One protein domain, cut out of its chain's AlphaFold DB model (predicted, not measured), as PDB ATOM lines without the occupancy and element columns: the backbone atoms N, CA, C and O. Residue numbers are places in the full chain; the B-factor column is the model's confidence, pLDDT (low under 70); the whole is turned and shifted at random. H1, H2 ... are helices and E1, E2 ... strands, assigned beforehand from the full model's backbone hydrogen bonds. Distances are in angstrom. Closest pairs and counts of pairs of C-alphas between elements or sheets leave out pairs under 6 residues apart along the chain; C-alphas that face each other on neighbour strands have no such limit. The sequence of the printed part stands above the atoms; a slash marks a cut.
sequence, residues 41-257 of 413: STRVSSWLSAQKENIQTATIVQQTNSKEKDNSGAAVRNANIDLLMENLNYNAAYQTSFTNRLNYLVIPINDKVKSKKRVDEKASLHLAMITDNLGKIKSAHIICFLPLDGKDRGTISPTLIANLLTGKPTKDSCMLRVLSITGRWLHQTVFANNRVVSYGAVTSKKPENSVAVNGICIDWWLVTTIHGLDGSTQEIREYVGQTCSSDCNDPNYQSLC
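Overview. This is residues 41 to 257 of the 413 residues of an uncharacterized protein of Chitinophagaceae bacterium (UniProt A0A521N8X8). One long, strongly twisted sheet of nine strands curls round the short helix H4 near its E1 end, while H1 and H2 fold into a long helical hairpin that meets the sheet only by its residues 43 to 48 and 84 to 86. Strands E7, E8 and E9 make the other end of the sheet. The printed part has 217 residues with four named helices and nine named strands, in the order H1 H2 E1 E2 H3 E3 E4 H4 E5 E6 E7 E8 E9, which is also the order of the strands across the antiparallel sheet. The class is mixed, helices and strands; the whole is compact, with a radius of gyration of the C-alphas of 18.3 A and spans of 53 by 45 by 33 A.

Along the chain. The strands are E1, residues 94 to 97; E2, 102 to 109, 22.0 A; E3, 124 to 132, 25.4 A; E4, 137 to 147, 28.4 A; E5, 174 to 179; E6, 185 to 192, 21.1 A; E7, 195 to 204, 27.7 A; E8, 218 to 227, 28.4 A; and E9, 233 to 243, 29.7 A from first to last C-alpha. E9 ends at C-alpha 243, (22.814, 1.512, -31.543). The helices are H1, residues 41 to 65, 36.8 A, beginning at C-alpha 41, (13.906, -12.637, -1.989); H2, 72 to 86, 21.2 A; H3, 112 to 117; and H4, 158 to 165.

Arrangement. The edge strands are E1 and E9. E4 and E5 are antiparallel at 144 degrees, with N 144 and O 177 at 2.8 A. E5 to E9 form a meander, each strand the antiparallel neighbour of the one before; in the hairpin of E8 and E9, N 222 and O 238 are 2.8 A apart. In the hairpin of E1 and E2, N 96 and O 104 are 2.9 A apart. H4 is on the sheet, which curls round it; the closest C-alphas of H4 and E1 are those of Ala 162 and Thr 96, 6.9 A. H1 and H2 touch, the closest C-alphas being those of Lys 52 and Asn 78, 5.6 A, at a shallow tilt of 1 degrees, opposite ways. H1 only grazes the sheet. H3 is close to H2 but not clearly touching, with C-alphas 113 and 83 at 7.1 A, and is only just not on the sheet, with 4 pairs of C-alphas within 10 A. In H1, H2 and H4 every O i to N i+4 pair is within hydrogen-bond range; in H3, 1 of 2.

Size, cuts and confidence. The two C-alphas farthest apart, of Lys 67 and Asp 230, are 55.0 A apart. The printed part has no cut. The link from E7 to E8, residues 205 to 217, is long. The mean pLDDT of the printed part is 79.3; residues under 70 include 61 to 72, 205 to 216 and 244 to 255.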
ATOM      1  N   SER A  41      12.600 -12.786  -1.340       94.06
ATOM      2  CA  SER A  41      13.906 -12.637  -1.989       94.06
ATOM      3  C   SER A  41      14.228 -13.857  -2.847       94.06
ATOM      4  O   SER A  41      14.417 -13.719  -4.050       94.06
ATOM      5  N   THR A  42      14.153 -15.062  -2.274       94.69
ATOM      6  CA  THR A  42      14.394 -16.329  -2.980       94.69
ATOM      7  C   THR A  42      13.517 -16.483  -4.221       94.69
ATOM      8  O   THR A  42      14.012 -16.843  -5.287       94.69
ATOM      9  N   ARG A  43      12.219 -16.175  -4.121       94.25
ATOM     10  CA  ARG A  43      11.264 -16.278  -5.233       94.25
ATOM     11  C   ARG A  43      11.609 -15.315  -6.368       94.25
ATOM     12  O   ARG A  43      11.607 -15.712  -7.531       94.25
ATOM     13  N   VAL A  44      11.902 -14.060  -6.034       95.69
ATOM     14  CA  VAL A  44      12.254 -13.029  -7.021       95.69
ATOM     15  C   VAL A  44      13.606 -13.341  -7.663       95.69
ATOM     16  O   VAL A  44      13.717 -13.293  -8.886       95.69
ATOM     17  N   SER A  45      14.609 -13.728  -6.872       95.81
ATOM     18  CA  SER A  45      15.936 -14.114  -7.363       95.81
ATOM     19  C   SER A  45      15.883 -15.355  -8.255       95.81
ATOM     20  O   SER A  45      16.534 -15.378  -9.298       95.81
ATOM     21  N   SER A  46      15.079 -16.361  -7.896       95.44
ATOM     22  CA  SER A  46      14.863 -17.552  -8.727       95.44
ATOM     23  C   SER A  46      14.208 -17.187 -10.060       95.44
ATOM     24  O   SER A  46      14.691 -17.602 -11.113       95.44
ATOM     25  N   TRP A  47      13.175 -16.338 -10.041       95.94
ATOM     26  CA  TRP A  47      12.522 -15.888 -11.270       95.94
ATOM     27  C   TRP A  47      13.468 -15.087 -12.173       95.94
ATOM     28  O   TRP A  47      13.521 -15.353 -13.371       95.94
ATOM     29  N   LEU A  48      14.244 -14.150 -11.615       94.62
ATOM     30  CA  LEU A  48      15.232 -13.364 -12.369       94.62
ATOM     31  C   LEU A  48      16.351 -14.245 -12.939       94.62
ATOM     32  O   LEU A  48      16.751 -14.052 -14.085       94.62
ATOM     33  N   SER A  49      16.798 -15.257 -12.192       94.50
ATOM     34  CA  SER A  49      17.793 -16.227 -12.670       94.50
ATOM     35  C   SER A  49      17.270 -17.041 -13.856       94.50
ATOM     36  O   SER A  49      17.988 -17.206 -14.839       94.50
ATOM     37  N   ALA A  50      16.000 -17.457 -13.825       90.56
ATOM     38  CA  ALA A  50      15.364 -18.116 -14.967       90.56
ATOM     39  C   ALA A  50      15.303 -17.201 -16.208       90.56
ATOM     40  O   ALA A  50      15.449 -17.670 -17.333       90.56
ATOM     41  N   GLN A  51      15.157 -15.880 -16.032       89.12
ATOM     42  CA  GLN A  51      15.243 -14.948 -17.166       89.12
ATOM     43  C   GLN A  51      16.649 -14.910 -17.778       89.12
ATOM     44  O   GLN A  51      16.770 -14.821 -18.998       89.12
ATOM     45  N   LYS A  52      17.711 -15.028 -16.966       88.94
ATOM     46  CA  LYS A  52      19.092 -15.137 -17.473       88.94
ATOM     47  C   LYS A  52      19.282 -16.396 -18.318       88.94
ATOM     48  O   LYS A  52      19.858 -16.325 -19.401       88.94
ATOM     49  N   GLU A  53      18.775 -17.532 -17.844       84.12
ATOM     50  CA  GLU A  53      18.842 -18.811 -18.564       84.12
ATOM     51  C   GLU A  53      18.088 -18.750 -19.900       84.12
ATOM     52  O   GLU A  53      18.613 -19.172 -20.934       84.12
ATOM     53  N   ASN A  54      16.905 -18.128 -19.917       78.88
ATOM     54  CA  ASN A  54      16.146 -17.902 -21.149       78.88
ATOM     55  C   ASN A  54      16.932 -17.044 -22.154       78.88
ATOM     56  O   ASN A  54      16.980 -17.371 -23.339       78.88
ATOM     57  N   ILE A  55      17.597 -15.978 -21.687       80.44
ATOM     58  CA  ILE A  55      18.444 -15.119 -22.532       80.44
ATOM     59  C   ILE A  55      19.629 -15.908 -23.110       80.44
ATOM     60  O   ILE A  55      19.954 -15.754 -24.291       80.44
ATOM     61  N   GLN A  56      20.275 -16.755 -22.304       81.00
ATOM     62  CA  GLN A  56      21.378 -17.610 -22.758       81.00
ATOM     63  C   GLN A  56      20.902 -18.621 -23.805       81.00
ATOM     64  O   GLN A  56      21.510 -18.735 -24.867       81.00
ATOM     65  N   THR A  57      19.777 -19.288 -23.549       75.12
ATOM     66  CA  THR A  57      19.198 -20.285 -24.459       75.12
ATOM     67  C   THR A  57      18.830 -19.664 -25.803       75.12
ATOM     68  O   THR A  57      19.200 -20.199 -26.847       75.12
ATOM     69  N   ALA A  58      18.184 -18.495 -25.794       70.62
ATOM     70  CA  ALA A  58      17.856 -17.764 -27.017       70.62
ATOM     71  C   ALA A  58      19.111 -17.407 -27.837       70.62
ATOM     72  O   ALA A  58      19.102 -17.512 -29.062       70.62
ATOM     73  N   THR A  59      20.210 -17.061 -27.159       71.81
ATOM     74  CA  THR A  59      21.494 -16.738 -27.804       71.81
ATOM     75  C   THR A  59      22.124 -17.976 -28.454       71.81
ATOM     76  O   THR A  59      22.589 -17.905 -29.589       71.81
ATOM     77  N   ILE A  60      22.082 -19.135 -27.785       72.56
ATOM     78  CA  ILE A  60      22.597 -20.407 -28.328       72.56
ATOM     79  C   ILE A  60      21.809 -20.836 -29.575       72.56
ATOM     80  O   ILE A  60      22.401 -21.255 -30.574       72.56
ATOM     81  N   VAL A  61      20.478 -20.707 -29.544       66.31
ATOM     82  CA  VAL A  61      19.620 -21.026 -30.697       66.31
ATOM     83  C   VAL A  61      19.958 -20.125 -31.887       66.31
ATOM     84  O   VAL A  61      20.087 -20.619 -33.006       66.31
ATOM     85  N   GLN A  62      20.173 -18.826 -31.655       62.53
ATOM     86  CA  GLN A  62      20.582 -17.895 -32.709       62.53
ATOM     87  C   GLN A  62      21.950 -18.264 -33.298       62.53
ATOM     88  O   GLN A  62      22.052 -18.396 -34.513       62.53
ATOM     89  N   GLN A  63      22.957 -18.547 -32.466       62.94
ATOM     90  CA  GLN A  63      24.299 -18.952 -32.918       62.94
ATOM     91  C   GLN A  63      24.340 -20.275 -33.678       62.94
ATOM     92  O   GLN A  63      25.233 -20.506 -34.487       62.94
ATOM     93  N   THR A  64      23.396 -21.174 -33.410       64.75
ATOM     94  CA  THR A  64      23.301 -22.426 -34.171       64.75
ATOM     95  C   THR A  64      22.824 -22.154 -35.604       64.75
ATOM     96  O   THR A  64      23.180 -22.889 -36.524       64.75
ATOM     97  N   ASN A  65      22.078 -21.062 -35.808       63.06
ATOM     98  CA  ASN A  65      21.495 -20.680 -37.093       63.06
ATOM     99  C   ASN A  65      22.314 -19.612 -37.846       63.06
ATOM    100  O   ASN A  65      22.243 -19.550 -39.075       63.06
ATOM    101  N   SER A  66      23.112 -18.792 -37.155       56.56
ATOM    102  CA  SER A  66      24.003 -17.785 -37.746       56.56
ATOM    103  C   SER A  66      25.475 -18.187 -37.590       56.56
ATOM    104  O   SER A  66      25.931 -18.565 -36.520       56.56
ATOM    105  N   LYS A  67      26.278 -18.082 -38.658       56.28
ATOM    106  CA  LYS A  67      27.722 -18.422 -38.644       56.28
ATOM    107  C   LYS A  67      28.592 -17.481 -37.783       56.28
ATOM    108  O   LYS A  67      29.816 -17.582 -37.833       56.28
ATOM    109  N   GLU A  68      27.993 -16.585 -37.003       57.00
ATOM    110  CA  GLU A  68      28.683 -15.598 -36.173       57.00
ATOM    111  C   GLU A  68      28.499 -15.891 -34.681       57.00
ATOM    112  O   GLU A  68      27.388 -16.041 -34.180       57.00
ATOM    113  N   LYS A  69      29.631 -15.981 -33.975       53.78
ATOM    114  CA  LYS A  69      29.731 -16.283 -32.542       53.78
ATOM    115  C   LYS A  69      30.061 -15.026 -31.735       53.78
ATOM    116  O   LYS A  69      31.109 -14.987 -31.092       53.78
ATOM    117  N   ASP A  70      29.201 -14.013 -31.747       59.59
ATOM    118  CA  ASP A  70      29.296 -12.968 -30.721       59.59
ATOM    119  C   ASP A  70      28.300 -13.254 -29.584       59.59
ATOM    120  O   ASP A  70      27.114 -13.495 -29.800       59.59
ATOM    121  N   ASN A  71      28.821 -13.328 -28.357       61.41
ATOM    122  CA  ASN A  71      28.080 -13.576 -27.114       61.41
ATOM    123  C   ASN A  71      27.958 -12.313 -26.246       61.41
ATOM    124  O   ASN A  71      27.372 -12.361 -25.157       61.41
ATOM    125  N   SER A  72      28.535 -11.194 -26.683       64.88
ATOM    126  CA  SER A  72      28.712  -9.996 -25.861       64.88
ATOM    127  C   SER A  72      27.378  -9.420 -25.375       64.88
ATOM    128  O   SER A  72      27.213  -9.232 -24.168       64.88
ATOM    129  N   GLY A  73      26.367  -9.294 -26.241       70.69
ATOM    130  CA  GLY A  73      25.051  -8.764 -25.862       70.69
ATOM    131  C   GLY A  73      24.326  -9.563 -24.763       70.69
ATOM    132  O   GLY A  73      23.713  -8.983 -23.861       70.69
ATOM    133  N   ALA A  74      24.422 -10.898 -24.778       73.75
ATOM    134  CA  ALA A  74      23.827 -11.753 -23.746       73.75
ATOM    135  C   ALA A  74      24.539 -11.602 -22.396       73.75
ATOM    136  O   ALA A  74      23.883 -11.534 -21.350       73.75
ATOM    137  N   ALA A  75      25.870 -11.494 -22.419       80.12
ATOM    138  CA  ALA A  75      26.668 -11.247 -21.226       80.12
ATOM    139  C   ALA A  75      26.293  -9.910 -20.572       80.12
ATOM    140  O   ALA A  75      26.061  -9.873 -19.361       80.12
ATOM    141  N   VAL A  76      26.127  -8.833 -21.356       81.38
ATOM    142  CA  VAL A  76      25.747  -7.536 -20.777       81.38
ATOM    143  C   VAL A  76      24.313  -7.544 -20.236       81.38
ATOM    144  O   VAL A  76      24.056  -6.982 -19.172       81.38
ATOM    145  N   ARG A  77      23.362  -8.214 -20.907       82.88
ATOM    146  CA  ARG A  77      21.988  -8.369 -20.381       82.88
ATOM    147  C   ARG A  77      21.967  -9.129 -19.052       82.88
ATOM    148  O   ARG A  77      21.278  -8.702 -18.127       82.88
ATOM    149  N   ASN A  78      22.745 -10.202 -18.940       87.38
ATOM    150  CA  ASN A  78      22.871 -10.966 -17.700       87.38
ATOM    151  C   ASN A  78      23.506 -10.135 -16.580       87.38
ATOM    152  O   ASN A  78      22.977 -10.131 -15.471       87.38
ATOM    153  N   ALA A  79      24.553  -9.362 -16.885       88.38
ATOM    154  CA  ALA A  79      25.166  -8.440 -15.929       88.38
ATOM    155  C   ALA A  79      24.180  -7.368 -15.429       88.38
ATOM    156  O   ALA A  79      24.244  -6.949 -14.274       88.38
ATOM    157  N   ASN A  80      23.230  -6.938 -16.266       87.62
ATOM    158  CA  ASN A  80      22.182  -6.002 -15.849       87.62
ATOM    159  C   ASN A  80      21.182  -6.641 -14.889       87.62
ATOM    160  O   ASN A  80      20.739  -5.975 -13.955       87.62
ATOM    161  N   ILE A  81      20.829  -7.908 -15.117       90.94
ATOM    162  CA  ILE A  81      19.962  -8.657 -14.204       90.94
ATOM    163  C   ILE A  81      20.681  -8.878 -12.870       90.94
ATOM    164  O   ILE A  81      20.069  -8.670 -11.827       90.94
ATOM    165  N   ASP A  82      21.974  -9.205 -12.890       93.38
ATOM    166  CA  ASP A  82      22.783  -9.338 -11.671       93.38
ATOM    167  C   ASP A  82      22.839  -8.018 -10.898       93.38
ATOM    168  O   ASP A  82      22.533  -7.974  -9.704       93.38
ATOM    169  N   LEU A  83      23.093  -6.912 -11.601       92.44
ATOM    170  CA  LEU A  83      23.058  -5.582 -11.004       92.44
ATOM    171  C   LEU A  83      21.685  -5.256 -10.399       92.44
ATOM    172  O   LEU A  83      21.621  -4.662  -9.322       92.44
ATOM    173  N   LEU A  84      20.594  -5.609 -11.082       93.62
ATOM    174  CA  LEU A  84      19.245  -5.428 -10.555       93.62
ATOM    175  C   LEU A  84      19.070  -6.238  -9.265       93.62
ATOM    176  O   LEU A  84      18.692  -5.659  -8.251       93.62
ATOM    177  N   MET A  85      19.396  -7.534  -9.285       95.31
ATOM    178  CA  MET A  85      19.265  -8.446  -8.141       95.31
ATOM    179  C   MET A  85      20.009  -7.945  -6.897       95.31
ATOM    180  O   MET A  85      19.443  -7.958  -5.806       95.31
ATOM    181  N   GLU A  86      21.236  -7.449  -7.059       95.75
ATOM    182  CA  GLU A  86      22.060  -6.906  -5.965       95.75
ATOM    183  C   GLU A  86      21.491  -5.628  -5.329       95.75
ATOM    184  O   GLU A  86      21.913  -5.230  -4.241       95.75
ATOM    185  N   ASN A  87      20.563  -4.947  -6.007       96.25
ATOM    186  CA  ASN A  87      20.079  -3.624  -5.616       96.25
ATOM    187  C   ASN A  87      18.575  -3.576  -5.318       96.25
ATOM    188  O   ASN A  87      18.030  -2.485  -5.160       96.25
ATOM    189  N   LEU A  88      17.905  -4.723  -5.197       95.62
ATOM    190  CA  LEU A  88      16.505  -4.789  -4.774       95.62
ATOM    191  C   LEU A  88      16.369  -4.609  -3.257       95.62
ATOM    192  O   LEU A  88      16.963  -5.343  -2.467       95.62
ATOM    193  N   ASN A  89      15.536  -3.655  -2.838       94.12
ATOM    194  CA  ASN A  89      15.211  -3.422  -1.434       94.12
ATOM    195  C   ASN A  89      13.947  -4.195  -1.030       94.12
ATOM    196  O   ASN A  89      12.839  -3.655  -1.000       94.12
ATOM    197  N   TYR A  90      14.121  -5.473  -0.696       92.94
ATOM    198  CA  TYR A  90      13.023  -6.356  -0.288       92.94
ATOM    199  C   TYR A  90      12.308  -5.911   0.997       92.94
ATOM    200  O   TYR A  90      11.134  -6.222   1.165       92.94
ATOM    201  N   ASN A  91      12.975  -5.158   1.878       90.56
ATOM    202  CA  ASN A  91      12.382  -4.680   3.134       90.56
ATOM    203  C   ASN A  91      11.316  -3.601   2.908       90.56
ATOM    204  O   ASN A  91      10.434  -3.420   3.740       90.56
ATOM    205  N   ALA A  92      11.402  -2.884   1.787       89.50
ATOM    206  CA  ALA A  92      10.436  -1.868   1.386       89.50
ATOM    207  C   ALA A  92       9.457  -2.383   0.313       89.50
ATOM    208  O   ALA A  92       8.734  -1.593  -0.295       89.50
ATOM    209  N   ALA A  93       9.450  -3.695   0.053       91.38
ATOM    210  CA  ALA A  93       8.537  -4.290  -0.905       91.38
ATOM    211  C   ALA A  93       7.095  -4.255  -0.391       91.38
ATOM    212  O   ALA A  93       6.810  -4.485   0.787       91.38
ATOM    213  N   TYR A  94       6.165  -4.016  -1.305       88.38
ATOM    214  CA  TYR A  94       4.741  -4.040  -1.009       88.38
ATOM    215  C   TYR A  94       3.975  -4.724  -2.135       88.38
ATOM    216  O   TYR A  94       4.477  -4.889  -3.252       88.38
ATOM    217  N   GLN A  95       2.748  -5.129  -1.833       89.31
ATOM    218  CA  GLN A  95       1.872  -5.776  -2.791       89.31
ATOM    219  C   GLN A  95       0.523  -5.066  -2.800       89.31
ATOM    220  O   GLN A  95       0.019  -4.656  -1.763       89.31
ATOM    221  N   THR A  96      -0.055  -4.900  -3.983       84.44
ATOM    222  CA  THR A  96      -1.401  -4.348  -4.159       84.44
ATOM    223  C   THR A  96      -2.171  -5.212  -5.140       84.44
ATOM    224  O   THR A  96      -1.608  -5.701  -6.120       84.44
ATOM    225  N   SER A  97      -3.469  -5.394  -4.919       83.75
ATOM    226  CA  SER A  97      -4.311  -6.095  -5.887       83.75
ATOM    227  C   SER A  97      -4.428  -5.284  -7.179       83.75
ATOM    228  O   SER A  97      -4.689  -4.080  -7.148       83.75
ATOM    229  N   PHE A  98      -4.224  -5.952  -8.312       78.19
ATOM    230  CA  PHE A  98      -4.457  -5.399  -9.645       78.19
ATOM    231  C   PHE A  98      -5.862  -5.766 -10.116       78.19
ATOM    232  O   PHE A  98      -6.669  -4.911 -10.474       78.19
ATOM    233  N   THR A  99      -6.159  -7.059 -10.045       80.69
ATOM    234  CA  THR A  99      -7.477  -7.638 -10.275       80.69
ATOM    235  C   THR A  99      -7.762  -8.638  -9.159       80.69
ATOM    236  O   THR A  99      -6.917  -8.941  -8.322       80.69
ATOM    237  N   ASN A 100      -8.945  -9.227  -9.177       80.88
ATOM    238  CA  ASN A 100      -9.320 -10.369  -8.348       80.88
ATOM    239  C   ASN A 100      -8.441 -11.625  -8.569       80.88
ATOM    240  O   ASN A 100      -8.527 -12.564  -7.783       80.88
ATOM    241  N   ARG A 101      -7.589 -11.663  -9.607       81.62
ATOM    242  CA  ARG A 101      -6.682 -12.796  -9.896       81.62
ATOM    243  C   ARG A 101      -5.203 -12.422  -9.922       81.62
ATOM    244  O   ARG A 101      -4.358 -13.314  -9.862       81.62
ATOM    245  N   LEU A 102      -4.893 -11.136 -10.052       83.81
ATOM    246  CA  LEU A 102      -3.539 -10.634 -10.236       83.81
ATOM    247  C   LEU A 102      -3.211  -9.584  -9.184       83.81
ATOM    248  O   LEU A 102      -4.044  -8.754  -8.829       83.81
ATOM    249  N   ASN A 103      -1.962  -9.579  -8.752       89.06
ATOM    250  CA  ASN A 103      -1.406  -8.596  -7.844       89.06
ATOM    251  C   ASN A 103      -0.197  -7.922  -8.496       89.06
ATOM    252  O   ASN A 103       0.504  -8.533  -9.304       89.06
ATOM    253  N   TYR A 104       0.062  -6.677  -8.115       88.69
ATOM    254  CA  TYR A 104       1.349  -6.037  -8.326       88.69
ATOM    255  C   TYR A 104       2.198  -6.208  -7.078       88.69
ATOM    256  O   TYR A 104       1.826  -5.726  -6.013       88.69
ATOM    257  N   LEU A 105       3.344  -6.858  -7.228       92.00
ATOM    258  CA  LEU A 105       4.434  -6.840  -6.266       92.00
ATOM    259  C   LEU A 105       5.416  -5.757  -6.711       92.00
ATOM    260  O   LEU A 105       5.961  -5.835  -7.809       92.00
ATOM    261  N   VAL A 106       5.643  -4.755  -5.871       92.31
ATOM    262  CA  VAL A 106       6.551  -3.652  -6.179       92.31
ATOM    263  C   VAL A 106       7.704  -3.657  -5.188       92.31
ATOM    264  O   VAL A 106       7.494  -3.699  -3.977       92.31
ATOM    265  N   ILE A 107       8.926  -3.619  -5.713       93.81
ATOM    266  CA  ILE A 107      10.161  -3.681  -4.933       93.81
ATOM    267  C   ILE A 107      11.021  -2.471  -5.307       93.81
ATOM    268  O   ILE A 107      11.446  -2.376  -6.460       93.81
ATOM    269  N   PRO A 108      11.287  -1.533  -4.384       93.56
ATOM    270  CA  PRO A 108      12.177  -0.411  -4.663       93.56
ATOM    271  C   PRO A 108      13.587  -0.876  -5.058       93.56
ATOM    272  O   PRO A 108      14.087  -1.881  -4.547       93.56
ATOM    273  N   ILE A 109      14.226  -0.141  -5.967       94.06
ATOM    274  CA  ILE A 109      15.595  -0.393  -6.432       94.06
ATOM    275  C   ILE A 109      16.502   0.706  -5.875       94.06
ATOM    276  O   ILE A 109      16.215   1.891  -6.030       94.06
ATOM    277  N   ASN A 110      17.610   0.314  -5.251       92.44
ATOM    278  CA  ASN A 110      18.575   1.240  -4.666       92.44
ATOM    279  C   ASN A 110      19.263   2.115  -5.730       92.44
ATOM    280  O   ASN A 110      19.560   1.674  -6.845       92.44
ATOM    281  N   ASP A 111      19.630   3.334  -5.335       87.44
ATOM    282  CA  ASP A 111      20.158   4.375  -6.229       87.44
ATOM    283  C   ASP A 111      21.465   4.011  -6.952       87.44
ATOM    284  O   ASP A 111      21.775   4.590  -7.991       87.44
ATOM    285  N   LYS A 112      22.208   2.999  -6.479       86.50
ATOM    286  CA  LYS A 112      23.422   2.490  -7.151       86.50
ATOM    287  C   LYS A 112      23.171   2.057  -8.600       86.50
ATOM    288  O   LYS A 112      24.100   2.061  -9.407       86.50
ATOM    289  N   VAL A 113      21.938   1.672  -8.941       85.62
ATOM    290  CA  VAL A 113      21.569   1.320 -10.319       85.62
ATOM    291  C   VAL A 113      21.481   2.563 -11.202       85.62
ATOM    292  O   VAL A 113      21.849   2.486 -12.373       85.62
ATOM    293  N   LYS A 114      21.064   3.717 -10.656       84.44
ATOM    294  CA  LYS A 114      20.875   4.955 -11.427       84.44
ATOM    295  C   LYS A 114      22.172   5.422 -12.068       84.44
ATOM    296  O   LYS A 114      22.199   5.633 -13.274       84.44
ATOM    297  N   SER A 115      23.261   5.487 -11.300       80.00
ATOM    298  CA  SER A 115      24.567   5.932 -11.803       80.00
ATOM    299  C   SER A 115      25.130   4.987 -12.868       80.00
ATOM    300  O   SER A 115      25.566   5.432 -13.929       80.00
ATOM    301  N   LYS A 116      25.041   3.671 -12.641       79.81
ATOM    302  CA  LYS A 116      25.494   2.653 -13.605       79.81
ATOM    303  C   LYS A 116      24.665   2.627 -14.890       79.81
ATOM    304  O   LYS A 116      25.185   2.251 -15.937       79.81
ATOM    305  N   LYS A 117      23.385   2.999 -14.814       75.56
ATOM    306  CA  LYS A 117      22.448   3.018 -15.948       75.56
ATOM    307  C   LYS A 117      22.174   4.403 -16.514       75.56
ATOM    308  O   LYS A 117      21.370   4.508 -17.433       75.56
ATOM    309  N   ARG A 118      22.843   5.431 -15.988       78.19
ATOM    310  CA  ARG A 118      22.641   6.841 -16.353       78.19
ATOM    311  C   ARG A 118      21.163   7.234 -16.361       78.19
ATOM    312  O   ARG A 118      20.693   7.952 -17.238       78.19
ATOM    313  N   VAL A 119      20.428   6.712 -15.386       82.75
ATOM    314  CA  VAL A 119      19.069   7.167 -15.105       82.75
ATOM    315  C   VAL A 119      19.183   8.508 -14.388       82.75
ATOM    316  O   VAL A 119      20.112   8.700 -13.606       82.75
ATOM    317  N   ASP A 120      18.244   9.414 -14.662       83.31
ATOM    318  CA  ASP A 120      18.130  10.698 -13.970       83.31
ATOM    319  C   ASP A 120      18.244  10.505 -12.447       83.31
ATOM    320  O   ASP A 120      17.575   9.646 -11.867       83.31
ATOM    321  N   GLU A 121      19.114  11.285 -11.802       84.69
ATOM    322  CA  GLU A 121      19.390  11.174 -10.366       84.69
ATOM    323  C   GLU A 121      18.128  11.379  -9.520       84.69
ATOM    324  O   GLU A 121      17.969  10.739  -8.474       84.69
ATOM    325  N   LYS A 122      17.200  12.207 -10.016       87.56
ATOM    326  CA  LYS A 122      15.923  12.533  -9.372       87.56
ATOM    327  C   LYS A 122      14.839  11.492  -9.617       87.56
ATOM    328  O   LYS A 122      13.759  11.598  -9.036       87.56
ATOM    329  N   ALA A 123      15.069  10.526 -10.502       89.31
ATOM    330  CA  ALA A 123      14.090   9.483 -10.738       89.31
ATOM    331  C   ALA A 123      14.094   8.474  -9.591       89.31
ATOM    332  O   ALA A 123      15.155   8.138  -9.082       89.31
ATOM    333  N   SER A 124      12.953   7.897  -9.223       90.81
ATOM    334  CA  SER A 124      12.917   6.736  -8.323       90.81
ATOM    335  C   SER A 124      12.667   5.461  -9.127       90.81
ATOM    336  O   SER A 124      11.771   5.408  -9.975       90.81
ATOM    337  N   LEU A 125      13.450   4.417  -8.849       92.56
ATOM    338  CA  LEU A 125      13.412   3.144  -9.566       92.56
ATOM    339  C   LEU A 125      12.696   2.070  -8.745       92.56
ATOM    340  O   LEU A 125      12.989   1.881  -7.566       92.56
ATOM    341  N   HIS A 126      11.781   1.341  -9.378       93.56
ATOM    342  CA  HIS A 126      11.033   0.252  -8.750       93.56
ATOM    343  C   HIS A 126      10.928  -0.936  -9.702       93.56
ATOM    344  O   HIS A 126      10.625  -0.762 -10.877       93.56
ATOM    345  N   LEU A 127      11.123  -2.154  -9.210       94.25
ATOM    346  CA  LEU A 127      10.759  -3.367  -9.931       94.25
ATOM    347  C   LEU A 127       9.276  -3.648  -9.678       94.25
ATOM    348  O   LEU A 127       8.900  -4.011  -8.566       94.25
ATOM    349  N   ALA A 128       8.438  -3.479 -10.698       92.19
ATOM    350  CA  ALA A 128       7.023  -3.824 -10.655       92.19
ATOM    351  C   ALA A 128       6.806  -5.189 -11.311       92.19
ATOM    352  O   ALA A 128       7.100  -5.381 -12.491       92.19
ATOM    353  N   MET A 129       6.281  -6.138 -10.546       92.88
ATOM    354  CA  MET A 129       6.045  -7.514 -10.969       92.88
ATOM    355  C   MET A 129       4.554  -7.821 -10.920       92.88
ATOM    356  O   MET A 129       3.883  -7.492  -9.945       92.88
ATOM    357  N   ILE A 130       4.037  -8.491 -11.946       88.25
ATOM    358  CA  ILE A 130       2.684  -9.046 -11.929       88.25
ATOM    359  C   ILE A 130       2.770 -10.454 -11.355       88.25
ATOM    360  O   ILE A 130       3.495 -11.298 -11.890       88.25
ATOM    361  N   THR A 131       2.021 -10.728 -10.295       90.81
ATOM    362  CA  THR A 131       1.891 -12.067  -9.713       90.81
ATOM    363  C   THR A 131       0.445 -12.527  -9.767       90.81
ATOM    364  O   THR A 131      -0.469 -11.707  -9.755       90.81
ATOM    365  N   ASP A 132       0.204 -13.834  -9.802       88.69
ATOM    366  CA  ASP A 132      -1.138 -14.347  -9.514       88.69
ATOM    367  C   ASP A 132      -1.436 -14.347  -8.001       88.69
ATOM    368  O   ASP A 132      -0.633 -13.886  -7.179       88.69
ATOM    369  N   ASN A 133      -2.626 -14.822  -7.635       86.62
ATOM    370  CA  ASN A 133      -3.069 -14.992  -6.250       86.62
ATOM    371  C   ASN A 133      -2.241 -16.022  -5.458       86.62
ATOM    372  O   ASN A 133      -2.220 -15.957  -4.234       86.62
ATOM    373  N   LEU A 134      -1.529 -16.928  -6.137       87.62
ATOM    374  CA  LEU A 134      -0.582 -17.868  -5.525       87.62
ATOM    375  C   LEU A 134       0.825 -17.261  -5.380       87.62
ATOM    376  O   LEU A 134       1.743 -17.904  -4.872       87.62
ATOM    377  N   GLY A 135       1.020 -16.025  -5.845       87.25
ATOM    378  CA  GLY A 135       2.305 -15.341  -5.812       87.25
ATOM    379  C   GLY A 135       3.292 -15.817  -6.881       87.25
ATOM    380  O   GLY A 135       4.477 -15.483  -6.793       87.25
ATOM    381  N   LYS A 136       2.851 -16.570  -7.899       89.75
ATOM    382  CA  LYS A 136       3.693 -16.904  -9.056       89.75
ATOM    383  C   LYS A 136       3.841 -15.667  -9.934       89.75
ATOM    384  O   LYS A 136       2.856 -15.092 -10.399       89.75
ATOM    385  N   ILE A 137       5.088 -15.282 -10.183       91.19
ATOM    386  CA  ILE A 137       5.447 -14.136 -11.020       91.19
ATOM    387  C   ILE A 137       5.164 -14.468 -12.493       91.19
ATOM    388  O   ILE A 137       5.597 -15.505 -13.000       91.19
ATOM    389  N   LYS A 138       4.429 -13.584 -13.175       87.75
ATOM    390  CA  LYS A 138       4.065 -13.683 -14.597       87.75
ATOM    391  C   LYS A 138       4.952 -12.808 -15.474       87.75
ATOM    392  O   LYS A 138       5.379 -13.244 -16.534       87.75
ATOM    393  N   SER A 139       5.223 -11.587 -15.030       87.50
ATOM    394  CA  SER A 139       6.037 -10.614 -15.755       87.50
ATOM    395  C   SER A 139       6.606  -9.579 -14.790       87.50
ATOM    396  O   SER A 139       6.128  -9.445 -13.659       87.50
ATOM    397  N   ALA A 140       7.632  -8.854 -15.230       90.25
ATOM    398  CA  ALA A 140       8.221  -7.775 -14.458       90.25
ATOM    399  C   ALA A 140       8.778  -6.675 -15.361       90.25
ATOM    400  O   ALA A 140       9.283  -6.948 -16.450       90.25
ATOM    401  N   HIS A 141       8.710  -5.444 -14.869       89.31
ATOM    402  CA  HIS A 141       9.245  -4.255 -15.518       89.31
ATOM    403  C   HIS A 141       9.907  -3.359 -14.478       89.31
ATOM    404  O   HIS A 141       9.488  -3.320 -13.319       89.31
ATOM    405  N   ILE A 142      10.925  -2.616 -14.895       92.06
ATOM    406  CA  ILE A 142      11.492  -1.549 -14.079       92.06
ATOM    407  C   ILE A 142      10.709  -0.275 -14.385       92.06
ATOM    408  O   ILE A 142      10.602   0.157 -15.529       92.06
ATOM    409  N   ILE A 143      10.166   0.330 -13.345       91.06
ATOM    410  CA  ILE A 143       9.428   1.578 -13.384       91.06
ATOM    411  C   ILE A 143      10.358   2.688 -12.909       91.06
ATOM    412  O   ILE A 143      10.838   2.669 -11.776       91.06
ATOM    413  N   CYS A 144      10.607   3.649 -13.789       91.94
ATOM    414  CA  CYS A 144      11.380   4.852 -13.530       91.94
ATOM    415  C   CYS A 144      10.418   6.033 -13.443       91.94
ATOM    416  O   CYS A 144       9.875   6.489 -14.447       91.94
ATOM    417  N   PHE A 145      10.180   6.510 -12.231       91.31
ATOM    418  CA  PHE A 145       9.302   7.646 -11.982       91.31
ATOM    419  C   PHE A 145      10.124   8.919 -11.857       91.31
ATOM    420  O   PHE A 145      11.055   8.959 -11.058       91.31
ATOM    421  N   LEU A 146       9.745   9.956 -12.593       90.94
ATOM    422  CA  LEU A 146      10.373  11.267 -12.564       90.94
ATOM    423  C   LEU A 146       9.305  12.339 -12.280       90.94
ATOM    424  O   LEU A 146       8.383  12.510 -13.079       90.94
ATOM    425  N   PRO A 147       9.380  13.067 -11.161       90.00
ATOM    426  CA  PRO A 147       8.409  14.113 -10.856       90.00
ATOM    427  C   PRO A 147       8.623  15.343 -11.757       90.00
ATOM    428  O   PRO A 147       9.754  15.793 -11.948       90.00
ATOM    429  N   LEU A 148       7.542  15.910 -12.312       88.75
ATOM    430  CA  LEU A 148       7.636  17.040 -13.259       88.75
ATOM    431  C   LEU A 148       8.032  18.362 -12.589       88.75
ATOM    432  O   LEU A 148       8.546  19.257 -13.249       88.75
ATOM    433  N   ASP A 149       7.820  18.484 -11.279       85.81
ATOM    434  CA  ASP A 149       8.294  19.623 -10.486       85.81
ATOM    435  C   ASP A 149       9.814  19.574 -10.221       85.81
ATOM    436  O   ASP A 149      10.370  20.500  -9.628       85.81
ATOM    437  N   GLY A 150      10.488  18.497 -10.646       80.38
ATOM    438  CA  GLY A 150      11.921  18.291 -10.477       80.38
ATOM    439  C   GLY A 150      12.365  18.171  -9.018       80.38
ATOM    440  O   GLY A 150      13.570  18.281  -8.759       80.38
ATOM    441  N   LYS A 151      11.434  17.988  -8.074       77.88
ATOM    442  CA  LYS A 151      11.736  17.788  -6.656       77.88
ATOM    443  C   LYS A 151      11.906  16.307  -6.386       77.88
ATOM    444  O   LYS A 151      11.029  15.522  -6.721       77.88
ATOM    445  N   ASP A 152      13.004  15.935  -5.741       75.31
ATOM    446  CA  ASP A 152      13.161  14.570  -5.258       75.31
ATOM    447  C   ASP A 152      12.056  14.264  -4.235       75.31
ATOM    448  O   ASP A 152      11.860  15.000  -3.262       75.31
ATOM    449  N   ARG A 153      11.289  13.206  -4.500       70.88
ATOM    450  CA  ARG A 153      10.201  12.748  -3.627       70.88
ATOM    451  C   ARG A 153      10.634  11.594  -2.727       70.88
ATOM    452  O   ARG A 153       9.817  11.108  -1.949       70.88
ATOM    453  N   GLY A 154      11.893  11.162  -2.817       71.19
ATOM    454  CA  GLY A 154      12.412  10.001  -2.109       71.19
ATOM    455  C   GLY A 154      11.608   8.747  -2.454       71.19
ATOM    456  O   GLY A 154      11.540   8.322  -3.613       71.19
ATOM    457  N   THR A 155      10.977   8.160  -1.436       67.81
ATOM    458  CA  THR A 155      10.134   6.968  -1.578       67.81
ATOM    459  C   THR A 155       8.763   7.336  -2.125       67.81
ATOM    460  O   THR A 155       7.994   8.074  -1.508       67.81
ATOM    461  N   ILE A 156       8.418   6.763  -3.274       76.06
ATOM    462  CA  ILE A 156       7.102   6.955  -3.872       76.06
ATOM    463  C   ILE A 156       6.059   6.197  -3.059       76.06
ATOM    464  O   ILE A 156       6.264   5.043  -2.685       76.06
ATOM    465  N   SER A 157       4.911   6.836  -2.819       77.06
ATOM    466  CA  SER A 157       3.784   6.170  -2.171       77.06
ATOM    467  C   SER A 157       3.368   4.919  -2.958       77.06
ATOM    468  O   SER A 157       3.141   5.017  -4.171       77.06
ATOM    469  N   PRO A 158       3.173   3.767  -2.289       75.62
ATOM    470  CA  PRO A 158       2.635   2.560  -2.902       75.62
ATOM    471  C   PRO A 158       1.393   2.800  -3.761       75.62
ATOM    472  O   PRO A 158       1.270   2.271  -4.867       75.62
ATOM    473  N   THR A 159       0.511   3.675  -3.274       76.81
ATOM    474  CA  THR A 159      -0.729   4.075  -3.938       76.81
ATOM    475  C   THR A 159      -0.474   4.822  -5.243       76.81
ATOM    476  O   THR A 159      -1.229   4.644  -6.194       76.81
ATOM    477  N   LEU A 160       0.587   5.633  -5.326       81.38
ATOM    478  CA  LEU A 160       0.919   6.357  -6.554       81.38
ATOM    479  C   LEU A 160       1.338   5.380  -7.653       81.38
ATOM    480  O   LEU A 160       0.758   5.408  -8.731       81.38
ATOM    481  N   ILE A 161       2.272   4.470  -7.371       78.75
ATOM    482  CA  ILE A 161       2.688   3.450  -8.346       78.75
ATOM    483  C   ILE A 161       1.512   2.538  -8.705       78.75
ATOM    484  O   ILE A 161       1.314   2.246  -9.880       78.75
ATOM    485  N   ALA A 162       0.692   2.132  -7.731       75.62
ATOM    486  CA  ALA A 162      -0.511   1.346  -8.000       75.62
ATOM    487  C   ALA A 162      -1.464   2.080  -8.955       75.62
ATOM    488  O   ALA A 162      -1.949   1.493  -9.922       75.62
ATOM    489  N   ASN A 163      -1.706   3.372  -8.722       79.25
ATOM    490  CA  ASN A 163      -2.559   4.184  -9.584       79.25
ATOM    491  C   ASN A 163      -1.958   4.347 -10.983       79.25
ATOM    492  O   ASN A 163      -2.670   4.162 -11.964       79.25
ATOM    493  N   LEU A 164      -0.650   4.601 -11.076       77.94
ATOM    494  CA  LEU A 164       0.073   4.713 -12.343       77.94
ATOM    495  C   LEU A 164      -0.015   3.419 -13.164       77.94
ATOM    496  O   LEU A 164      -0.330   3.469 -14.349       77.94
ATOM    497  N   LEU A 165       0.202   2.265 -12.529       72.62
ATOM    498  CA  LEU A 165       0.133   0.954 -13.185       72.62
ATOM    499  C   LEU A 165      -1.298   0.552 -13.571       72.62
ATOM    500  O   LEU A 165      -1.481  -0.221 -14.506       72.62
ATOM    501  N   THR A 166      -2.310   1.074 -12.874       69.94
ATOM    502  CA  THR A 166      -3.729   0.787 -13.147       69.94
ATOM    503  C   THR A 166      -4.432   1.856 -13.981       69.94
ATOM    504  O   THR A 166      -5.637   1.750 -14.203       69.94
ATOM    505  N   GLY A 167      -3.713   2.890 -14.431       68.56
ATOM    506  CA  GLY A 167      -4.295   4.009 -15.175       68.56
ATOM    507  C   GLY A 167      -5.295   4.841 -14.363       68.56
ATOM    508  O   GLY A 167      -6.111   5.562 -14.938       68.56
ATOM    509  N   LYS A 168      -5.268   4.745 -13.029       74.38
ATOM    510  CA  LYS A 168      -6.123   5.558 -12.159       74.38
ATOM    511  C   LYS A 168      -5.584   6.990 -12.079       74.38
ATOM    512  O   LYS A 168      -4.370   7.186 -12.128       74.38
ATOM    513  N   PRO A 169      -6.460   7.993 -11.887       73.06
ATOM    514  CA  PRO A 169      -6.036   9.372 -11.694       73.06
ATOM    515  C   PRO A 169      -5.013   9.498 -10.563       73.06
ATOM    516  O   PRO A 169      -5.207   8.963  -9.468       73.06
ATOM    517  N   THR A 170      -3.936  10.236 -10.815       78.25
ATOM    518  CA  THR A 170      -2.904  10.517  -9.811       78.25
ATOM    519  C   THR A 170      -2.798  12.015  -9.594       78.25
ATOM    520  O   THR A 170      -2.720  12.762 -10.564       78.25
ATOM    521  N   LYS A 171      -2.773  12.446  -8.327       80.56
ATOM    522  CA  LYS A 171      -2.608  13.863  -7.948       80.56
ATOM    523  C   LYS A 171      -1.274  14.452  -8.386       80.56
ATOM    524  O   LYS A 171      -1.129  15.670  -8.462       80.56
ATOM    525  N   ASP A 172      -0.320  13.586  -8.681       82.38
ATOM    526  CA  ASP A 172       1.044  13.962  -8.953       82.38
ATOM    527  C   ASP A 172       1.258  14.143 -10.451       82.38
ATOM    528  O   ASP A 172       0.857  13.325 -11.278       82.38
ATOM    529  N   SER A 173       1.897  15.258 -10.794       89.25
ATOM    530  CA  SER A 173       2.373  15.498 -12.149       89.25
ATOM    531  C   SER A 173       3.749  14.854 -12.285       89.25
ATOM    532  O   SER A 173       4.703  15.256 -11.612       89.25
ATOM    533  N   CYS A 174       3.848  13.815 -13.104       89.62
ATOM    534  CA  CYS A 174       5.037  12.977 -13.214       89.62
ATOM    535  C   CYS A 174       5.191  12.383 -14.612       89.62
ATOM    536  O   CYS A 174       4.222  12.179 -15.339       89.62
ATOM    537  N   MET A 175       6.417  12.022 -14.953       90.06
ATOM    538  CA  MET A 175       6.760  11.189 -16.090       90.06
ATOM    539  C   MET A 175       7.089   9.782 -15.592       90.06
ATOM    540  O   MET A 175       7.902   9.591 -14.690       90.06
ATOM    541  N   LEU A 176       6.448   8.789 -16.191       88.88
ATOM    542  CA  LEU A 176       6.689   7.378 -15.953       88.88
ATOM    543  C   LEU A 176       7.428   6.803 -17.150       88.88
ATOM    544  O   LEU A 176       6.892   6.791 -18.252       88.88
ATOM    545  N   ARG A 177       8.632   6.289 -16.942       90.00
ATOM    546  CA  ARG A 177       9.382   5.549 -17.952       90.00
ATOM    547  C   ARG A 177       9.399   4.075 -17.576       90.00
ATOM    548  O   ARG A 177       9.823   3.718 -16.479       90.00
ATOM    549  N   VAL A 178       8.947   3.217 -18.483       86.50
ATOM    550  CA  VAL A 178       8.923   1.768 -18.271       86.50
ATOM    551  C   VAL A 178      10.081   1.135 -19.020       86.50
ATOM    552  O   VAL A 178      10.246   1.332 -20.228       86.50
ATOM    553  N   LEU A 179      10.886   0.373 -18.287       87.38
ATOM    554  CA  LEU A 179      12.018  -0.373 -18.802       87.38
ATOM    555  C   LEU A 179      11.782  -1.882 -18.632       87.38
ATOM    556  O   LEU A 179      11.089  -2.328 -17.716       87.38
ATOM    557  N   SER A 180      12.404  -2.690 -19.483       86.38
ATOM    558  CA  SER A 180      12.535  -4.128 -19.256       86.38
ATOM    559  C   SER A 180      13.397  -4.406 -18.017       86.38
ATOM    560  O   SER A 180      14.133  -3.544 -17.535       86.38
ATOM    561  N   ILE A 181      13.397  -5.655 -17.547       87.69
ATOM    562  CA  ILE A 181      14.301  -6.117 -16.477       87.69
ATOM    563  C   ILE A 181      15.793  -6.019 -16.838       87.69
ATOM    564  O   ILE A 181      16.642  -6.025 -15.954       87.69
ATOM    565  N   THR A 182      16.121  -5.911 -18.128       85.75
ATOM    566  CA  THR A 182      17.489  -5.687 -18.615       85.75
ATOM    567  C   THR A 182      17.833  -4.200 -18.737       85.75
ATOM    568  O   THR A 182      18.976  -3.869 -19.052       85.75
ATOM    569  N   GLY A 183      16.875  -3.304 -18.475       81.88
ATOM    570  CA  GLY A 183      17.031  -1.851 -18.558       81.88
ATOM    571  C   GLY A 183      16.689  -1.241 -19.921       81.88
ATOM    572  O   GLY A 183      16.961  -0.059 -20.121       81.88
ATOM    573  N   ARG A 184      16.093  -2.002 -20.853       82.12
ATOM    574  CA  ARG A 184      15.650  -1.471 -22.153       82.12
ATOM    575  C   ARG A 184      14.427  -0.580 -21.970       82.12
ATOM    576  O   ARG A 184      13.424  -1.054 -21.458       82.12
ATOM    577  N   TRP A 185      14.467   0.659 -22.434       83.62
ATOM    578  CA  TRP A 185      13.329   1.564 -22.485       83.62
ATOM    579  C   TRP A 185      12.275   1.063 -23.474       83.62
ATOM    580  O   TRP A 185      12.544   0.901 -24.661       83.62
ATOM    581  N   LEU A 186      11.077   0.792 -22.952       79.56
ATOM    582  CA  LEU A 186       9.934   0.298 -23.715       79.56
ATOM    583  C   LEU A 186       9.005   1.451 -24.109       79.56
ATOM    584  O   LEU A 186       8.763   1.695 -25.287       79.56
ATOM    585  N   HIS A 187       8.501   2.179 -23.114       82.75
ATOM    586  CA  HIS A 187       7.580   3.294 -23.317       82.75
ATOM    587  C   HIS A 187       7.674   4.314 -22.179       82.75
ATOM    588  O   HIS A 187       8.351   4.103 -21.166       82.75
ATOM    589  N   GLN A 188       7.020   5.449 -22.373       85.81
ATOM    590  CA  GLN A 188       6.951   6.560 -21.442       85.81
ATOM    591  C   GLN A 188       5.533   7.127 -21.412       85.81
ATOM    592  O   GLN A 188       4.908   7.288 -22.451       85.81
ATOM    593  N   THR A 189       5.050   7.489 -20.233       83.88
ATOM    594  CA  THR A 189       3.744   8.126 -20.047       83.88
ATOM    595  C   THR A 189       3.925   9.364 -19.190       83.88
ATOM    596  O   THR A 189       4.567   9.299 -18.143       83.88
ATOM    597  N   VAL A 190       3.365  10.496 -19.602       86.88
ATOM    598  CA  VAL A 190       3.378  11.726 -18.807       86.88
ATOM    599  C   VAL A 190       1.991  11.956 -18.232       86.88
ATOM    600  O   VAL A 190       0.993  11.978 -18.953       86.88
ATOM    601  N   PHE A 191       1.944  12.149 -16.921       84.69
ATOM    602  CA  PHE A 191       0.761  12.503 -16.160       84.69
ATOM    603  C   PHE A 191       0.869  13.958 -15.721       84.69
ATOM    604  O   PHE A 191       1.877  14.373 -15.151       84.69
ATOM    605  N   ALA A 192      -0.185  14.727 -15.960       85.50
ATOM    606  CA  ALA A 192      -0.329  16.068 -15.412       85.50
ATOM    607  C   ALA A 192      -1.809  16.352 -15.173       85.50
ATOM    608  O   ALA A 192      -2.662  15.935 -15.959       85.50
ATOM    609  N   ASN A 193      -2.121  17.061 -14.087       82.31
ATOM    610  CA  ASN A 193      -3.498  17.408 -13.719       82.31
ATOM    611  C   ASN A 193      -4.444  16.185 -13.681       82.31
ATOM    612  O   ASN A 193      -5.519  16.209 -14.276       82.31
ATOM    613  N   ASN A 194      -4.044  15.108 -12.993       78.75
ATOM    614  CA  ASN A 194      -4.837  13.880 -12.795       78.75
ATOM    615  C   ASN A 194      -5.138  13.036 -14.040       78.75
ATOM    616  O   ASN A 194      -5.968  12.128 -13.964       78.75
ATOM    617  N   ARG A 195      -4.469  13.283 -15.165       77.06
ATOM    618  CA  ARG A 195      -4.693  12.555 -16.419       77.06
ATOM    619  C   ARG A 195      -3.393  12.305 -17.167       77.06
ATOM    620  O   ARG A 195      -2.390  12.975 -16.924       77.06
ATOM    621  N   VAL A 196      -3.444  11.368 -18.106       79.12
ATOM    622  CA  VAL A 196      -2.383  11.174 -19.097       79.12
ATOM    623  C   VAL A 196      -2.421  12.349 -20.071       79.12
ATOM    624  O   VAL A 196      -3.462  12.623 -20.666       79.12
ATOM    625  N   VAL A 197      -1.306  13.061 -20.208       82.31
ATOM    626  CA  VAL A 197      -1.152  14.165 -21.172       82.31
ATOM    627  C   VAL A 197      -0.313  13.768 -22.374       82.31
ATOM    628  O   VAL A 197      -0.465  14.357 -23.440       82.31
ATOM    629  N   SER A 198       0.538  12.752 -22.233       77.94
ATOM    630  CA  SER A 198       1.198  12.145 -23.376       77.94
ATOM    631  C   SER A 198       1.601  10.701 -23.119       77.94
ATOM    632  O   SER A 198       1.820  10.280 -21.978       77.94
ATOM    633  N   TYR A 199       1.711   9.953 -24.206       80.75
ATOM    634  CA  TYR A 199       2.255   8.606 -24.243       80.75
ATOM    635  C   TYR A 199       3.302   8.541 -25.346       80.75
ATOM    636  O   TYR A 199       3.067   9.048 -26.438       80.75
ATOM    637  N   GLY A 200       4.444   7.920 -25.078       72.31
ATOM    638  CA  GLY A 200       5.490   7.729 -26.063       72.31
ATOM    639  C   GLY A 200       6.055   6.319 -26.064       72.31
ATOM    640  O   GLY A 200       6.252   5.716 -25.012       72.31
ATOM    641  N   ALA A 201       6.342   5.802 -27.253       77.31
ATOM    642  CA  ALA A 201       6.965   4.499 -27.451       77.31
ATOM    643  C   ALA A 201       8.313   4.662 -28.156       77.31
ATOM    644  O   ALA A 201       8.465   5.492 -29.058       77.31
ATOM    645  N   VAL A 202       9.298   3.868 -27.736       73.56
ATOM    646  CA  VAL A 202      10.608   3.845 -28.388       73.56
ATOM    647  C   VAL A 202      10.518   2.947 -29.617       73.56
ATOM    648  O   VAL A 202      10.217   1.760 -29.509       73.56
ATOM    649  N   THR A 203      10.786   3.518 -30.787       75.06
ATOM    650  CA  THR A 203      10.691   2.835 -32.084       75.06
ATOM    651  C   THR A 203      11.993   2.977 -32.862       75.06
ATOM    652  O   THR A 203      12.711   3.971 -32.726       75.06
ATOM    653  N   SER A 204      12.324   1.974 -33.673       73.44
ATOM    654  CA  SER A 204      13.445   2.059 -34.606       73.44
ATOM    655  C   SER A 204      13.022   2.779 -35.884       73.44
ATOM    656  O   SER A 204      11.934   2.550 -36.404       73.44
ATOM    657  N   LYS A 205      13.911   3.603 -36.449       66.12
ATOM    658  CA  LYS A 205      13.680   4.268 -37.746       66.12
ATOM    659  C   LYS A 205      13.692   3.299 -38.936       66.12
ATOM    660  O   LYS A 205      13.165   3.618 -39.997       66.12
ATOM    661  N   LYS A 206      14.329   2.135 -38.788       57.94
ATOM    662  CA  LYS A 206      14.376   1.120 -39.842       57.94
ATOM    663  C   LYS A 206      13.106   0.261 -39.841       57.94
ATOM    664  O   LYS A 206      12.601  -0.026 -38.755       57.94
ATOM    665  N   PRO A 207      12.631  -0.194 -41.017       44.25
ATOM    666  CA  PRO A 207      11.573  -1.194 -41.087       44.25
ATOM    667  C   PRO A 207      12.014  -2.459 -40.341       44.25
ATOM    668  O   PRO A 207      13.163  -2.892 -40.486       44.25
ATOM    669  N   GLU A 208      11.095  -3.050 -39.571       46.56
ATOM    670  CA  GLU A 208      11.307  -4.250 -38.736       46.56
ATOM    671  C   GLU A 208      11.888  -5.447 -39.523       46.56
ATOM    672  O   GLU A 208      12.491  -6.337 -38.935       46.56
ATOM    673  N   ASN A 209      11.817  -5.417 -40.860       40.84
ATOM    674  CA  ASN A 209      12.321  -6.454 -41.767       40.84
ATOM    675  C   ASN A 209      13.765  -6.246 -42.263       40.84
ATOM    676  O   ASN A 209      14.256  -7.032 -43.074       40.84
ATOM    677  N   SER A 210      14.465  -5.193 -41.833       40.12
ATOM    678  CA  SER A 210      15.884  -5.041 -42.171       40.12
ATOM    679  C   SER A 210      16.735  -5.843 -41.188       40.12
ATOM    680  O   SER A 210      16.986  -5.418 -40.063       40.12
ATOM    681  N   VAL A 211      17.178  -7.027 -41.623       42.12
ATOM    682  CA  VAL A 211      18.204  -7.796 -40.910       42.12
ATOM    683  C   VAL A 211      19.371  -6.850 -40.642       42.12
ATOM    684  O   VAL A 211      19.830  -6.157 -41.554       42.12
ATOM    685  N   ALA A 212      19.815  -6.771 -39.388       41.69
ATOM    686  CA  ALA A 212      21.020  -6.044 -39.034       41.69
ATOM    687  C   ALA A 212      22.196  -6.690 -39.778       41.69
ATOM    688  O   ALA A 212      22.769  -7.674 -39.332       41.69
ATOM    689  N   VAL A 213      22.513  -6.175 -40.964       44.78
ATOM    690  CA  VAL A 213      23.762  -6.488 -41.646       44.78
ATOM    691  C   VAL A 213      24.865  -5.803 -40.843       44.78
ATOM    692  O   VAL A 213      24.700  -4.649 -40.427       44.78
ATOM    693  N   ASN A 214      25.964  -6.514 -40.587       50.53
ATOM    694  CA  ASN A 214      27.112  -5.988 -39.854       50.53
ATOM    695  C   ASN A 214      27.483  -4.575 -40.323       50.53
ATOM    696  O   ASN A 214      27.679  -4.329 -41.513       50.53
ATOM    697  N   GLY A 215      27.553  -3.643 -39.370       54.97
ATOM    698  CA  GLY A 215      27.929  -2.248 -39.607       54.97
ATOM    699  C   GLY A 215      26.782  -1.244 -39.769       54.97
ATOM    700  O   GLY A 215      27.067  -0.051 -39.849       54.97
ATOM    701  N   ILE A 216      25.501  -1.647 -39.774       63.03
ATOM    702  CA  ILE A 216      24.400  -0.672 -39.895       63.03
ATOM    703  C   ILE A 216      23.835  -0.277 -38.527       63.03
ATOM    704  O   ILE A 216      23.125  -1.048 -37.883       63.03
ATOM    705  N   CYS A 217      24.038   0.978 -38.138       71.81
ATOM    706  CA  CYS A 217      23.449   1.532 -36.927       71.81
ATOM    707  C   CYS A 217      21.920   1.690 -37.022       71.81
ATOM    708  O   CYS A 217      21.366   1.912 -38.103       71.81
ATOM    709  N   ILE A 218      21.226   1.524 -35.898       73.50
ATOM    710  CA  ILE A 218      19.780   1.722 -35.756       73.50
ATOM    711  C   ILE A 218      19.564   3.017 -34.986       73.50
ATOM    712  O   ILE A 218      19.966   3.112 -33.830       73.50
ATOM    713  N   ASP A 219      18.911   3.986 -35.623       79.75
ATOM    714  CA  ASP A 219      18.429   5.187 -34.947       79.75
ATOM    715  C   ASP A 219      17.129   4.879 -34.214       79.75
ATOM    716  O   ASP A 219      16.181   4.339 -34.799       79.75
ATOM    717  N   TRP A 220      17.076   5.279 -32.952       77.00
ATOM    718  CA  TRP A 220      15.921   5.129 -32.086       77.00
ATOM    719  C   TRP A 220      15.245   6.474 -31.882       77.00
ATOM    720  O   TRP A 220      15.895   7.495 -31.641       77.00
ATOM    721  N   TRP A 221      13.919   6.451 -31.957       79.12
ATOM    722  CA  TRP A 221      13.076   7.623 -31.807       79.12
ATOM    723  C   TRP A 221      12.009   7.357 -30.757       79.12
ATOM    724  O   TRP A 221      11.335   6.325 -30.794       79.12
ATOM    725  N   LEU A 222      11.840   8.301 -29.836       80.38
ATOM    726  CA  LEU A 222      10.660   8.365 -28.992       80.38
ATOM    727  C   LEU A 222       9.558   9.052 -29.795       80.38
ATOM    728  O   LEU A 222       9.611  10.257 -30.050       80.38
ATOM    729  N   VAL A 223       8.565   8.271 -30.198       76.12
ATOM    730  CA  VAL A 223       7.358   8.787 -30.841       76.12
ATOM    731  C   VAL A 223       6.356   9.059 -29.734       76.12
ATOM    732  O   VAL A 223       5.937   8.117 -29.069       76.12
ATOM    733  N   THR A 224       6.024  10.328 -29.502       74.62
ATOM    734  CA  THR A 224       5.134  10.766 -28.418       74.62
ATOM    735  C   THR A 224       3.841  11.331 -28.983       74.62
ATOM    736  O   THR A 224       3.864  12.308 -29.725       74.62
ATOM    737  N   THR A 225       2.716  10.763 -28.571       78.25
ATOM    738  CA  THR A 225       1.375  11.306 -28.781       78.25
ATOM    739  C   THR A 225       1.003  12.189 -27.593       78.25
ATOM    740  O   THR A 225       0.965  11.724 -26.453       78.25
ATOM    741  N   ILE A 226       0.739  13.466 -27.848       75.06
ATOM    742  CA  ILE A 226       0.271  14.460 -26.878       75.06
ATOM    743  C   ILE A 226      -1.247  14.579 -27.007       75.06
ATOM    744  O   ILE A 226      -1.759  14.672 -28.120       75.06
ATOM    745  N   HIS A 227      -1.955  14.602 -25.879       74.31
ATOM    746  CA  HIS A 227      -3.410  14.727 -25.819       74.31
ATOM    747  C   HIS A 227      -3.821  16.132 -25.362       74.31
ATOM    748  O   HIS A 227      -3.542  16.547 -24.230       74.31
ATOM    749  N   GLY A 228      -4.497  16.861 -26.250       68.94
ATOM    750  CA  GLY A 228      -5.061  18.180 -25.995       68.94
ATOM    751  C   GLY A 228      -6.266  18.145 -25.051       68.94
ATOM    752  O   GLY A 228      -6.912  17.119 -24.840       68.94
ATOM    753  N   LEU A 229      -6.585  19.298 -24.455       72.06
ATOM    754  CA  LEU A 229      -7.786  19.476 -23.620       72.06
ATOM    755  C   LEU A 229      -9.089  19.323 -24.411       72.06
ATOM    756  O   LEU A 229     -10.096  18.901 -23.854       72.06
ATOM    757  N   ASP A 230      -9.043  19.684 -25.685       75.56
ATOM    758  CA  ASP A 230     -10.124  19.650 -26.666       75.56
ATOM    759  C   ASP A 230     -10.300  18.271 -27.328       75.56
ATOM    760  O   ASP A 230     -11.141  18.114 -28.208       75.56
ATOM    761  N   GLY A 231      -9.515  17.271 -26.913       69.81
ATOM    762  CA  GLY A 231      -9.502  15.938 -27.514       69.81
ATOM    763  C   GLY A 231      -8.620  15.819 -28.759       69.81
ATOM    764  O   GLY A 231      -8.529  14.728 -29.318       69.81
ATOM    765  N   SER A 232      -7.944  16.896 -29.180       70.12
ATOM    766  CA  SER A 232      -6.955  16.828 -30.257       70.12
ATOM    767  C   SER A 232      -5.752  15.965 -29.863       70.12
ATOM    768  O   SER A 232      -5.434  15.788 -28.681       70.12
ATOM    769  N   THR A 233      -5.064  15.423 -30.864       78.19
ATOM    770  CA  THR A 233      -3.808  14.698 -30.678       78.19
ATOM    771  C   THR A 233      -2.714  15.291 -31.552       78.19
ATOM    772  O   THR A 233      -2.958  15.734 -32.673       78.19
ATOM    773  N   GLN A 234      -1.489  15.307 -31.030       80.06
ATOM    774  CA  GLN A 234      -0.298  15.713 -31.772       80.06
ATOM    775  C   GLN A 234       0.791  14.660 -31.596       80.06
ATOM    776  O   GLN A 234       1.120  14.300 -30.470       80.06
ATOM    777  N   GLU A 235       1.376  14.192 -32.695       85.75
ATOM    778  CA  GLU A 235       2.561  13.334 -32.653       85.75
ATOM    779  C   GLU A 235       3.833  14.176 -32.782       85.75
ATOM    780  O   GLU A 235       3.948  15.027 -33.669       85.75
ATOM    781  N   ILE A 236       4.807  13.916 -31.913       85.38
ATOM    782  CA  ILE A 236       6.177  14.416 -32.040       85.38
ATOM    783  C   ILE A 236       7.157  13.246 -32.040       85.38
ATOM    784  O   ILE A 236       6.908  12.205 -31.432       85.38
ATOM    785  N   ARG A 237       8.293  13.422 -32.717       85.75
ATOM    786  CA  ARG A 237       9.364  12.423 -32.782       85.75
ATOM    787  C   ARG A 237      10.653  13.036 -32.268       85.75
ATOM    788  O   ARG A 237      11.137  14.014 -32.832       85.75
ATOM    789  N   GLU A 238      11.210  12.441 -31.225       84.81
ATOM    790  CA  GLU A 238      12.474  12.860 -30.623       84.81
ATOM    791  C   GLU A 238      13.529  11.777 -30.833       84.81
ATOM    792  O   GLU A 238      13.279  10.599 -30.580       84.81
ATOM    793  N   TYR A 239      14.710  12.161 -31.309       84.94
ATOM    794  CA  TYR A 239      15.829  11.238 -31.440       84.94
ATOM    795  C   TYR A 239      16.389  10.915 -30.054       84.94
ATOM    796  O   TYR A 239      16.845  11.814 -29.352       84.94
ATOM    797  N   VAL A 240      16.374   9.638 -29.667       82.56
ATOM    798  CA  VAL A 240      16.832   9.206 -28.333       82.56
ATOM    799  C   VAL A 240      18.209   8.552 -28.347       82.56
ATOM    800  O   VAL A 240      18.824   8.389 -27.295       82.56
ATOM    801  N   GLY A 241      18.716   8.191 -29.524       80.81
ATOM    802  CA  GLY A 241      20.057   7.644 -29.668       80.81
ATOM    803  C   GLY A 241      20.185   6.678 -30.830       80.81
ATOM    804  O   GLY A 241      19.256   6.470 -31.610       80.81
ATOM    805  N   GLN A 242      21.358   6.068 -30.929       79.38
ATOM    806  CA  GLN A 242      21.685   5.134 -31.993       79.38
ATOM    807  C   GLN A 242      22.432   3.936 -31.423       79.38
ATOM    808  O   GLN A 242      23.324   4.083 -30.594       79.38
ATOM    809  N   THR A 243      22.084   2.739 -31.880       73.94
ATOM    810  CA  THR A 243      22.814   1.512 -31.543       73.94
ATOM    811  C   THR A 243      23.486   0.979 -32.800       73.94
ATOM    812  O   THR A 243      22.805   0.628 -33.764       73.94
ATOM    813  N   CYS A 244      24.815   0.926 -32.807       65.81
ATOM    814  CA  CYS A 244      25.611   0.305 -33.865       65.81
ATOM    815  C   CYS A 244      25.993  -1.117 -33.437       65.81
ATOM    816  O   CYS A 244      26.356  -1.302 -32.279       65.81
ATOM    817  N   SER A 245      25.945  -2.088 -34.360       60.53
ATOM    818  CA  SER A 245      26.054  -3.550 -34.137       60.53
ATOM    819  C   SER A 245      24.802  -4.226 -33.556       60.53
ATOM    820  O   SER A 245      24.019  -3.603 -32.837       60.53
ATOM    821  N   SER A 246      24.628  -5.514 -33.873       53.34
ATOM    822  CA  SER A 246      23.632  -6.416 -33.266       53.34
ATOM    823  C   SER A 246      23.821  -6.584 -31.758       53.34
ATOM    824  O   SER A 246      22.884  -6.951 -31.049       53.34
ATOM    825  N   ASP A 247      25.026  -6.296 -31.268       53.91
ATOM    826  CA  ASP A 247      25.481  -6.770 -29.964       53.91
ATOM    827  C   ASP A 247      25.325  -5.727 -28.872       53.91
ATOM    828  O   ASP A 247      25.377  -6.048 -27.685       53.91
ATOM    829  N   CYS A 248      25.014  -4.488 -29.264       62.34
ATOM    830  CA  CYS A 248      24.533  -3.494 -28.321       62.34
ATOM    831  C   CYS A 248      25.525  -3.205 -27.183       62.34
ATOM    832  O   CYS A 248      25.159  -2.959 -26.032       62.34
ATOM    833  N   ASN A 249      26.805  -3.226 -27.555       57.38
ATOM    834  CA  ASN A 249      27.946  -3.087 -26.662       57.38
ATOM    835  C   ASN A 249      28.220  -1.641 -26.235       57.38
ATOM    836  O   ASN A 249      29.060  -1.425 -25.364       57.38
ATOM    837  N   ASP A 250      27.527  -0.655 -26.815       63.66
ATOM    838  CA  ASP A 250      27.645   0.731 -26.374       63.66
ATOM    839  C   ASP A 250      26.906   0.924 -25.033       63.66
ATOM    840  O   ASP A 250      25.668   0.881 -24.993       63.66
ATOM    841  N   PRO A 251      27.629   1.177 -23.923       61.66
ATOM    842  CA  PRO A 251      27.011   1.383 -22.619       61.66
ATOM    843  C   PRO A 251      26.120   2.634 -22.573       61.66
ATOM    844  O   PRO A 251      25.250   2.721 -21.706       61.66
ATOM    845  N   ASN A 252      26.306   3.594 -23.485       60.84
ATOM    846  CA  ASN A 252      25.519   4.826 -23.551       60.84
ATOM    847  C   ASN A 252      24.107   4.589 -24.103       60.84
ATOM    848  O   ASN A 252      23.180   5.291 -23.711       60.84
ATOM    849  N   TYR A 253      23.939   3.602 -24.988       67.06
ATOM    850  CA  TYR A 253      22.676   3.326 -25.686       67.06
ATOM    851  C   TYR A 253      22.112   1.941 -25.378       67.06
ATOM    852  O   TYR A 253      21.160   1.488 -26.012       67.06
ATOM    853  N   GLN A 254      22.650   1.283 -24.352       66.06
ATOM    854  CA  GLN A 254      22.234  -0.054 -23.951       66.06
ATOM    855  C   GLN A 254      20.742  -0.134 -23.587       66.06
ATOM    856  O   GLN A 254      20.101  -1.165 -23.778       66.06
ATOM    857  N   SER A 255      20.157   0.957 -23.089       67.56
ATOM    858  CA  SER A 255      18.721   1.031 -22.815       67.56
ATOM    859  C   SER A 255      17.861   1.061 -24.082       67.56
ATOM    860  O   SER A 255      16.653   0.925 -23.985       67.56
ATOM    861  N   LEU A 256      18.419   1.247 -25.274       70.06
ATOM    862  CA  LEU A 256      17.655   1.270 -26.529       70.06
ATOM    863  C   LEU A 256      17.714  -0.071 -27.265       70.06
ATOM    864  O   LEU A 256      16.951  -0.325 -28.192       70.06
ATOM    865  N   CYS A 257      18.588  -0.957 -26.806       65.62
ATOM    866  CA  CYS A 257      18.931  -2.189 -27.479       65.62
ATOM    867  C   CYS A 257      17.770  -3.172 -27.609       65.62
ATOM    868  O   CYS A 257      17.121  -3.475 -26.603       65.62
TER     869      CYS A 257